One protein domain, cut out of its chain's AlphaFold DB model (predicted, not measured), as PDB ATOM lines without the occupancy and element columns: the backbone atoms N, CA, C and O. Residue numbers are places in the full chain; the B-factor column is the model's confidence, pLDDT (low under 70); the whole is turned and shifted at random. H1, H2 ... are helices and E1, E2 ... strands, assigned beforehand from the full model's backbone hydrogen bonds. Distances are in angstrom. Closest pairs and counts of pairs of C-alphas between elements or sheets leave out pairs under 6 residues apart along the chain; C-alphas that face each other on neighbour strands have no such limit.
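What this domain is: This is residues 4 to 71 of the 72 residues of an uncharacterized protein of Firmicutes bacterium (UniProt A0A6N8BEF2). A small twisted sheet of four strands, E1, E7, E6 and E5, makes one part of the model, and the two-stranded hairpin of E3 and E4 reaches away from it at one end of the longest axis. At the other end of that axis is a loop at residues 18 to 23, which leads into the short strand E2, and the tiny helix H1 follows E1 at the edge of the sheet. The printed part has 68 residues, with one named helix and seven named strands in the order E1, H1, E2, E3, E4, E5, E6, E7; the larger sheet is mixed, and the class is mostly strand. The whole is compact, with a radius of gyration of the C-alphas of 12.0 A and spans of 38 by 27 by 18 A.

Where its parts are: E1, residues 4 to 7, begins at C-alpha 4 at (-65.010, 71.339, 91.369). H1 is residues 8 to 11, and E2 is residues 24 to 26. E3, residues 31 to 35, is 12.9 A long from first to last C-alpha, and E4, residues 41 to 45, is 12.7 A long. C-alpha 41 is at (-89.590, 58.763, 92.647). E5 is residues 51 to 53. E6, residues 56 to 60, is 12.7 A long, and E7, residues 67 to 71, is 12.6 A long and ends at C-alpha 71 at (-74.283, 68.853, 87.154).

How they stand to each other: In the larger sheet E1 and E5 are the edge strands. E1 and E7 are parallel at 33 degrees, with N 4 and O 67 at 2.8 A. E5, E6 and E7 form a meander, each strand the antiparallel neighbour of the one before. N 68 and O 59 are 2.8 A apart between E7 and E6, and N 51 and O 58 are 2.8 A apart between E6 and E5. The pairing is staggered: E6 pairs with E5 over residues 56 to 58 and with E7 over residues 58 to 60. From edge to edge the strands' lines turn by 116 degrees. H1 is on this sheet but only grazes it; it is too short for an O i to N i+4 pair, and its one O i to N i+3 pair is within range. The closest C-alphas of H1 and E7 are those of Leu 8 and Ile 70, 5.7 A apart. E2 pairs with no named strand, but residues 16 to 17 pair with its residues 24 to 26, antiparallel. The closest C-alphas of E2 and E6 are those of Val 25 and Glu 60, 7.2 A apart. E3 and E4 are an antiparallel hairpin at 135 degrees, with N 32 and O 44 at 2.8 A. E3 is apart from E5, E6 and E7.

The domain as a whole: The two C-alphas farthest apart are those of Cys 21 and Gln 38, at 38.4 A. The printed part has no cut. The link from H1 to E2, 12 residues, is long. The mean pLDDT of the printed part is 89.7, and no printed residue is under 70.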
ATOM      1  N   PHE A   4     -64.963  72.553  92.167       93.00
ATOM      2  CA  PHE A   4     -65.010  71.339  91.369       93.00
ATOM      3  C   PHE A   4     -66.418  71.138  90.828       93.00
ATOM      4  O   PHE A   4     -67.390  71.645  91.383       93.00
ATOM      5  N   THR A   5     -66.521  70.350  89.767       93.31
ATOM      6  CA  THR A   5     -67.801  69.922  89.204       93.31
ATOM      7  C   THR A   5     -67.899  68.409  89.309       93.31
ATOM      8  O   THR A   5     -66.920  67.700  89.056       93.31
ATOM      9  N   VAL A   6     -69.067  67.923  89.713       91.94
ATOM     10  CA  VAL A   6     -69.377  66.502  89.869       91.94
ATOM     11  C   VAL A   6     -70.722  66.194  89.233       91.94
ATOM     12  O   VAL A   6     -71.632  67.018  89.249       91.94
ATOM     13  N   GLU A   7     -70.842  64.998  88.667       92.19
ATOM     14  CA  GLU A   7     -72.111  64.525  88.123       92.19
ATOM     15  C   GLU A   7     -73.010  64.036  89.253       92.19
ATOM     16  O   GLU A   7     -72.583  63.229  90.085       92.19
ATOM     17  N   LEU A   8     -74.273  64.465  89.246       89.00
ATOM     18  CA  LEU A   8     -75.287  64.025  90.202       89.00
ATOM     19  C   LEU A   8     -75.334  62.492  90.281       89.00
ATOM     20  O   LEU A   8     -75.268  61.915  91.361       89.00
ATOM     21  N   LYS A   9     -75.336  61.816  89.128       90.00
ATOM     22  CA  LYS A   9     -75.379  60.345  89.037       90.00
ATOM     23  C   LYS A   9     -74.191  59.649  89.700       90.00
ATOM     24  O   LYS A   9     -74.356  58.529  90.173       90.00
ATOM     25  N   ALA A  10     -73.015  60.276  89.700       89.94
ATOM     26  CA  ALA A  10     -71.833  59.735  90.364       89.94
ATOM     27  C   ALA A  10     -71.951  59.915  91.881       89.94
ATOM     28  O   ALA A  10     -71.779  58.959  92.625       89.94
ATOM     29  N   VAL A  11     -72.351  61.107  92.335       89.94
ATOM     30  CA  VAL A  11     -72.559  61.422  93.763       89.94
ATOM     31  C   VAL A  11     -73.627  60.529  94.400       89.94
ATOM     32  O   VAL A  11     -73.486  60.116  95.546       89.94
ATOM     33  N   LEU A  12     -74.681  60.196  93.651       89.56
ATOM     34  CA  LEU A  12     -75.750  59.310  94.115       89.56
ATOM     35  C   LEU A  12     -75.340  57.832  94.181       89.56
ATOM     36  O   LEU A  12     -76.055  57.046  94.791       89.56
ATOM     37  N   LYS A  13     -74.231  57.429  93.552       90.38
ATOM     38  CA  LYS A  13     -73.782  56.025  93.505       90.38
ATOM     39  C   LYS A  13     -72.487  55.772  94.262       90.38
ATOM     40  O   LYS A  13     -72.241  54.645  94.682       90.38
ATOM     41  N   GLU A  14     -71.656  56.793  94.409       92.69
ATOM     42  CA  GLU A  14     -70.307  56.698  94.944       92.69
ATOM     43  C   GLU A  14     -70.090  57.738  96.042       92.69
ATOM     44  O   GLU A  14     -70.610  58.853  95.997       92.69
ATOM     45  N   ASN A  15     -69.269  57.380  97.028       92.44
ATOM     46  CA  ASN A  15     -68.863  58.306  98.077       92.44
ATOM     47  C   ASN A  15     -68.088  59.485  97.482       92.44
ATOM     48  O   ASN A  15     -67.066  59.302  96.811       92.44
ATOM     49  N   LEU A  16     -68.521  60.703  97.798       91.62
ATOM     50  CA  LEU A  16     -67.796  61.905  97.433       91.62
ATOM     51  C   LEU A  16     -66.791  62.248  98.532       91.62
ATOM     52  O   LEU A  16     -67.158  62.616  99.650       91.62
ATOM     53  N   TYR A  17     -65.513  62.183  98.178       93.12
ATOM     54  CA  TYR A  17     -64.413  62.681  98.996       93.12
ATOM     55  C   TYR A  17     -63.847  63.958  98.396       93.12
ATOM     56  O   TYR A  17     -63.814  64.152  97.176       93.12
ATOM     57  N   CYS A  18     -63.376  64.840  99.266       93.31
ATOM     58  CA  CYS A  18     -62.810  66.099  98.858       93.31
ATOM     59  C   CYS A  18     -61.485  65.865  98.128       93.31
ATOM     60  O   CYS A  18     -60.543  65.314  98.687       93.31
ATOM     61  N   ARG A  19     -61.381  66.353  96.893       92.12
ATOM     62  CA  ARG A  19     -60.155  66.303  96.086       92.12
ATOM     63  C   ARG A  19     -59.041  67.202  96.627       92.12
ATOM     64  O   ARG A  19     -57.886  66.984  96.288       92.12
ATOM     65  N   GLU A  20     -59.381  68.210  97.432       92.31
ATOM     66  CA  GLU A  20     -58.414  69.161  97.999       92.31
ATOM     67  C   GLU A  20     -57.809  68.648  99.316       92.31
ATOM     68  O   GLU A  20     -56.592  68.663  99.473       92.31
ATOM     69  N   CYS A  21     -58.635  68.163 100.252       92.56
ATOM     70  CA  CYS A  21     -58.180  67.764 101.592       92.56
ATOM     71  C   CYS A  21     -58.398  66.284 101.945       92.56
ATOM     72  O   CYS A  21     -57.980  65.858 103.017       92.56
ATOM     73  N   GLY A  22     -59.056  65.497 101.089       92.25
ATOM     74  CA  GLY A  22     -59.368  64.084 101.344       92.25
ATOM     75  C   GLY A  22     -60.531  63.837 102.312       92.25
ATOM     76  O   GLY A  22     -60.943  62.693 102.478       92.25
ATOM     77  N   GLU A  23     -61.079  64.888 102.927       93.69
ATOM     78  CA  GLU A  23     -62.215  64.794 103.850       93.69
ATOM     79  C   GLU A  23     -63.455  64.229 103.146       93.69
ATOM     80  O   GLU A  23     -63.720  64.533 101.981       93.69
ATOM     81  N   TRP A  24     -64.251  63.442 103.860       92.12
ATOM     82  CA  TRP A  24     -65.532  62.965 103.357       92.12
ATOM     83  C   TRP A  24     -66.529  64.127 103.195       92.12
ATOM     84  O   TRP A  24     -66.696  64.949 104.097       92.12
ATOM     85  N   VAL A  25     -67.160  64.219 102.019       91.25
ATOM     86  CA  VAL A  25     -68.105  65.292 101.662       91.25
ATOM     87  C   VAL A  25     -69.540  64.780 101.667       91.25
ATOM     88  O   VAL A  25     -70.411  65.441 102.223       91.25
ATOM     89  N   TYR A  26     -69.795  63.628 101.039       91.56
ATOM     90  CA  TYR A  26     -71.142  63.069 100.904       91.56
ATOM     91  C   TYR A  26     -71.118  61.548 100.691       91.56
ATOM     92  O   TYR A  26     -70.159  61.014 100.129       91.56
ATOM     93  N   THR A  27     -72.162  60.844 101.139       90.50
ATOM     94  CA  THR A  27     -72.370  59.399 100.914       90.50
ATOM     95  C   THR A  27     -73.736  59.163 100.271       90.50
ATOM     96  O   THR A  27     -74.706  59.798 100.695       90.50
ATOM     97  N   PRO A  28     -73.855  58.215  99.328       88.56
ATOM     98  CA  PRO A  28     -75.137  57.827  98.759       88.56
ATOM     99  C   PRO A  28     -76.115  57.230  99.785       88.56
ATOM    100  O   PRO A  28     -77.317  57.206  99.549       88.56
ATOM    101  N   GLU A  29     -75.660  56.807 100.970       87.25
ATOM    102  CA  GLU A  29     -76.575  56.391 102.052       87.25
ATOM    103  C   GLU A  29     -77.433  57.551 102.590       87.25
ATOM    104  O   GLU A  29     -78.453  57.322 103.236       87.25
ATOM    105  N   MET A  30     -77.038  58.799 102.317       86.31
ATOM    106  CA  MET A  30     -77.810  60.003 102.628       86.31
ATOM    107  C   MET A  30     -78.687  60.453 101.453       86.31
ATOM    108  O   MET A  30     -79.181  61.586 101.466       86.31
ATOM    109  N   ASN A  31     -78.844  59.633 100.409       90.31
ATOM    110  CA  ASN A  31     -79.758  59.932  99.312       90.31
ATOM    111  C   ASN A  31     -81.192  59.997  99.850       90.31
ATOM    112  O   ASN A  31     -81.637  59.146 100.622       90.31
ATOM    113  N   GLY A  32     -81.923  61.018  99.423       87.38
ATOM    114  CA  GLY A  32     -83.366  61.088  99.570       87.38
ATOM    115  C   GLY A  32     -84.071  60.557  98.325       87.38
ATOM    116  O   GLY A  32     -83.466  60.313  97.282       87.38
ATOM    117  N   THR A  33     -85.386  60.433  98.420       89.00
ATOM    118  CA  THR A  33     -86.264  60.205  97.271       89.00
ATOM    119  C   THR A  33     -86.940  61.517  96.904       89.00
ATOM    120  O   THR A  33     -87.685  62.064  97.719       89.00
ATOM    121  N   CYS A  34     -86.718  62.023  95.690       84.00
ATOM    122  CA  CYS A  34     -87.445  63.177  95.167       84.00
ATOM    123  C   CYS A  34     -88.218  62.813  93.895       84.00
ATOM    124  O   CYS A  34     -87.947  61.804  93.248       84.00
ATOM    125  N   LYS A  35     -89.252  63.592  93.564       86.75
ATOM    126  CA  LYS A  35     -90.053  63.349  92.358       86.75
ATOM    127  C   LYS A  35     -89.455  64.102  91.181       86.75
ATOM    128  O   LYS A  35     -89.301  65.319  91.255       86.75
ATOM    129  N   ASN A  36     -89.163  63.389  90.099       85.12
ATOM    130  CA  ASN A  36     -88.766  64.010  88.839       85.12
ATOM    131  C   ASN A  36     -89.965  64.692  88.144       85.12
ATOM    132  O   ASN A  36     -91.110  64.577  88.588       85.12
ATOM    133  N   GLU A  37     -89.724  65.366  87.016       80.94
ATOM    134  CA  GLU A  37     -90.769  66.051  86.228       80.94
ATOM    135  C   GLU A  37     -91.889  65.118  85.728       80.94
ATOM    136  O   GLU A  37     -92.994  65.570  85.435       80.94
ATOM    137  N   GLN A  38     -91.639  63.807  85.670       84.56
ATOM    138  CA  GLN A  38     -92.630  62.787  85.308       84.56
ATOM    139  C   GLN A  38     -93.414  62.258  86.523       84.56
ATOM    140  O   GLN A  38     -94.239  61.356  86.385       84.56
ATOM    141  N   GLY A  39     -93.170  62.798  87.720       85.81
ATOM    142  CA  GLY A  39     -93.799  62.365  88.964       85.81
ATOM    143  C   GLY A  39     -93.281  61.026  89.496       85.81
ATOM    144  O   GLY A  39     -93.889  60.478  90.415       85.81
ATOM    145  N   GLN A  40     -92.183  60.501  88.944       88.94
ATOM    146  CA  GLN A  40     -91.538  59.275  89.410       88.94
ATOM    147  C   GLN A  40     -90.577  59.581  90.554       88.94
ATOM    148  O   GLN A  40     -89.854  60.577  90.516       88.94
ATOM    149  N   GLU A  41     -90.552  58.704  91.551       88.88
ATOM    150  CA  GLU A  41     -89.590  58.763  92.647       88.88
ATOM    151  C   GLU A  41     -88.211  58.347  92.126       88.88
ATOM    152  O   GLU A  41     -88.029  57.238  91.623       88.88
ATOM    153  N   VAL A  42     -87.253  59.265  92.208       88.62
ATOM    154  CA  VAL A  42     -85.853  59.066  91.834       88.62
ATOM    155  C   VAL A  42     -84.956  59.389  93.027       88.62
ATOM    156  O   VAL A  42     -85.350  60.121  93.939       88.62
ATOM    157  N   GLU A  43     -83.759  58.809  93.040       88.50
ATOM    158  CA  GLU A  43     -82.744  59.124  94.047       88.50
ATOM    159  C   GLU A  43     -82.219  60.541  93.829       88.50
ATOM    160  O   GLU A  43     -81.889  60.926  92.705       88.50
ATOM    161  N   CYS A  44     -82.147  61.313  94.907       87.81
ATOM    162  CA  CYS A  44     -81.702  62.698  94.895       87.81
ATOM    163  C   CYS A  44     -80.817  62.950  96.109       87.81
ATOM    164  O   CYS A  44     -80.934  62.264  97.124       87.81
ATOM    165  N   ILE A  45     -79.931  63.941  96.023       87.44
ATOM    166  CA  ILE A  45     -79.085  64.285  97.164       87.44
ATOM    167  C   ILE A  45     -80.003  64.729  98.308       87.44
ATOM    168  O   ILE A  45     -80.917  65.529  98.099       87.44
ATOM    169  N   GLY A  46     -79.783  64.177  99.500       83.75
ATOM    170  CA  GLY A  46     -80.624  64.429 100.669       83.75
ATOM    171  C   GLY A  46     -80.796  65.922 100.969       83.75
ATOM    172  O   GLY A  46     -79.847  66.711 100.871       83.75
ATOM    173  N   GLU A  47     -82.013  66.308 101.361       73.62
ATOM    174  CA  GLU A  47     -82.332  67.688 101.734       73.62
ATOM    175  C   GLU A  47     -81.379  68.188 102.833       73.62
ATOM    176  O   GLU A  47     -81.176  67.537 103.858       73.62
ATOM    177  N   GLY A  48     -80.761  69.351 102.605       77.75
ATOM    178  CA  GLY A  48     -79.800  69.969 103.528       77.75
ATOM    179  C   GLY A  48     -78.321  69.683 103.242       77.75
ATOM    180  O   GLY A  48     -77.471  70.375 103.799       77.75
ATOM    181  N   CYS A  49     -77.995  68.743 102.347       83.69
ATOM    182  CA  CYS A  49     -76.608  68.518 101.902       83.69
ATOM    183  C   CYS A  49     -76.204  69.422 100.727       83.69
ATOM    184  O   CYS A  49     -75.021  69.693 100.523       83.69
ATOM    185  N   VAL A  50     -77.187  69.918  99.970       88.75
ATOM    186  CA  VAL A  50     -76.982  70.795  98.813       88.75
ATOM    187  C   VAL A  50     -77.238  72.250  99.192       88.75
ATOM    188  O   VAL A  50     -78.261  72.595  99.784       88.75
ATOM    189  N   LYS A  51     -76.306  73.117  98.811       91.06
ATOM    190  CA  LYS A  51     -76.442  74.574  98.822       91.06
ATOM    191  C   LYS A  51     -76.679  75.060  97.395       91.06
ATOM    192  O   LYS A  51     -76.269  74.416  96.438       91.06
ATOM    193  N   LYS A  52     -77.318  76.216  97.236       89.06
ATOM    194  CA  LYS A  52     -77.565  76.828  95.926       89.06
ATOM    195  C   LYS A  52     -77.064  78.264  95.913       89.06
ATOM    196  O   LYS A  52     -77.392  79.031  96.816       89.06
ATOM    197  N   ASP A  53     -76.289  78.623  94.895       91.25
ATOM    198  CA  ASP A  53     -75.906  80.009  94.601       91.25
ATOM    199  C   ASP A  53     -76.270  80.403  93.157       91.25
ATOM    200  O   ASP A  53     -76.950  79.662  92.446       91.25
ATOM    201  N   ALA A  54     -75.836  81.589  92.727       89.25
ATOM    202  CA  ALA A  54     -75.979  82.094  91.367       89.25
ATOM    203  C   ALA A  54     -75.388  81.167  90.287       89.25
ATOM    204  O   ALA A  54     -75.885  81.180  89.162       89.25
ATOM    205  N   LYS A  55     -74.356  80.367  90.598       86.69
ATOM    206  CA  LYS A  55     -73.791  79.372  89.664       86.69
ATOM    207  C   LYS A  55     -74.605  78.077  89.565       86.69
ATOM    208  O   LYS A  55     -74.465  77.370  88.573       86.69
ATOM    209  N   GLY A  56     -75.429  77.763  90.564       89.25
ATOM    210  CA  GLY A  56     -76.197  76.521  90.624       89.25
ATOM    211  C   GLY A  56     -76.120  75.835  91.984       89.25
ATOM    212  O   GLY A  56     -75.801  76.453  93.002       89.25
ATOM    213  N   GLU A  57     -76.455  74.550  91.990       92.00
ATOM    214  CA  GLU A  57     -76.434  73.690  93.170       92.00
ATOM    215  C   GLU A  57     -75.031  73.128  93.412       92.00
ATOM    216  O   GLU A  57     -74.333  72.737  92.479       92.00
ATOM    217  N   PHE A  58     -74.592  73.112  94.666       92.94
ATOM    218  CA  PHE A  58     -73.277  72.631  95.054       92.94
ATOM    219  C   PHE A  58     -73.266  72.048  96.467       92.94
ATOM    220  O   PHE A  58     -74.031  72.453  97.339       92.94
ATOM    221  N   MET A  59     -72.336  71.132  96.715       91.81
ATOM    222  CA  MET A  59     -71.984  70.671  98.059       91.81
ATOM    223  C   MET A  59     -70.721  71.380  98.537       91.81
ATOM    224  O   MET A  59     -69.837  71.706  97.746       91.81
ATOM    225  N   GLU A  60     -70.615  71.611  99.837       93.06
ATOM    226  CA  GLU A  60     -69.446  72.245 100.439       93.06
ATOM    227  C   GLU A  60     -68.708  71.241 101.318       93.06
ATOM    228  O   GLU A  60     -69.305  70.604 102.184       93.06
ATOM    229  N   CYS A  61     -67.402  71.101 101.100       92.56
ATOM    230  CA  CYS A  61     -66.572  70.252 101.939       92.56
ATOM    231  C   CYS A  61     -66.485  70.838 103.360       92.56
ATOM    232  O   CYS A  61     -66.066  71.992 103.503       92.56
ATOM    233  N   PRO A  62     -66.782  70.056 104.413       90.50
ATOM    234  CA  PRO A  62     -66.745  70.553 105.787       90.50
ATOM    235  C   PRO A  62     -65.330  70.899 106.280       90.50
ATOM    236  O   PRO A  62     -65.191  71.755 107.147       90.50
ATOM    237  N   GLY A  63     -64.286  70.275 105.722       91.81
ATOM    238  CA  GLY A  63     -62.900  70.480 106.163       91.81
ATOM    239  C   GLY A  63     -62.212  71.714 105.564       91.81
ATOM    240  O   GLY A  63     -61.545  72.461 106.272       91.81
ATOM    241  N   CYS A  64     -62.363  71.945 104.255       92.69
ATOM    242  CA  CYS A  64     -61.645  73.012 103.529       92.69
ATOM    243  C   CYS A  64     -62.553  74.021 102.808       92.69
ATOM    244  O   CYS A  64     -62.060  74.929 102.135       92.69
ATOM    245  N   SER A  65     -63.876  73.850 102.899       92.31
ATOM    246  CA  SER A  65     -64.871  74.679 102.203       92.31
ATOM    247  C   SER A  65     -64.727  74.692 100.673       92.31
ATOM    248  O   SER A  65     -65.204  75.608 100.002       92.31
ATOM    249  N   SER A  66     -64.075  73.674 100.098       93.75
ATOM    250  CA  SER A  66     -64.106  73.430  98.653       93.75
ATOM    251  C   SER A  66     -65.542  73.181  98.186       93.75
ATOM    252  O   SER A  66     -66.301  72.481  98.860       93.75
ATOM    253  N   ARG A  67     -65.912  73.738  97.030       94.44
ATOM    254  CA  ARG A  67     -67.277  73.674  96.484       94.44
ATOM    255  C   ARG A  67     -67.359  72.655  95.356       94.44
ATOM    256  O   ARG A  67     -66.526  72.675  94.459       94.44
ATOM    257  N   TYR A  68     -68.374  71.803  95.387       93.62
ATOM    258  CA  TYR A  68     -68.634  70.756  94.405       93.62
ATOM    259  C   TYR A  68     -69.959  71.041  93.718       93.62
ATOM    260  O   TYR A  68     -71.009  70.651  94.222       93.62
ATOM    261  N   TYR A  69     -69.901  71.751  92.597       93.88
ATOM    262  CA  TYR A  69     -71.063  72.054  91.775       93.88
ATOM    263  C   TYR A  69     -71.616  70.775  91.153       93.88
ATOM    264  O   TYR A  69     -70.872  69.998  90.548       93.88
ATOM    265  N   ILE A  70     -72.913  70.564  91.335       91.56
ATOM    266  CA  ILE A  70     -73.641  69.392  90.869       91.56
ATOM    267  C   ILE A  70     -74.144  69.687  89.461       91.56
ATOM    268  O   ILE A  70     -74.827  70.686  89.239       91.56
ATOM    269  N   ASN A  71     -73.789  68.818  88.522       89.69
ATOM    270  CA  ASN A  71     -74.283  68.853  87.154       89.69
ATOM    271  C   ASN A  71     -75.220  67.657  86.922       89.69
ATOM    272  O   ASN A  71     -74.890  66.545  87.347       89.69
TER     273      ASN A  71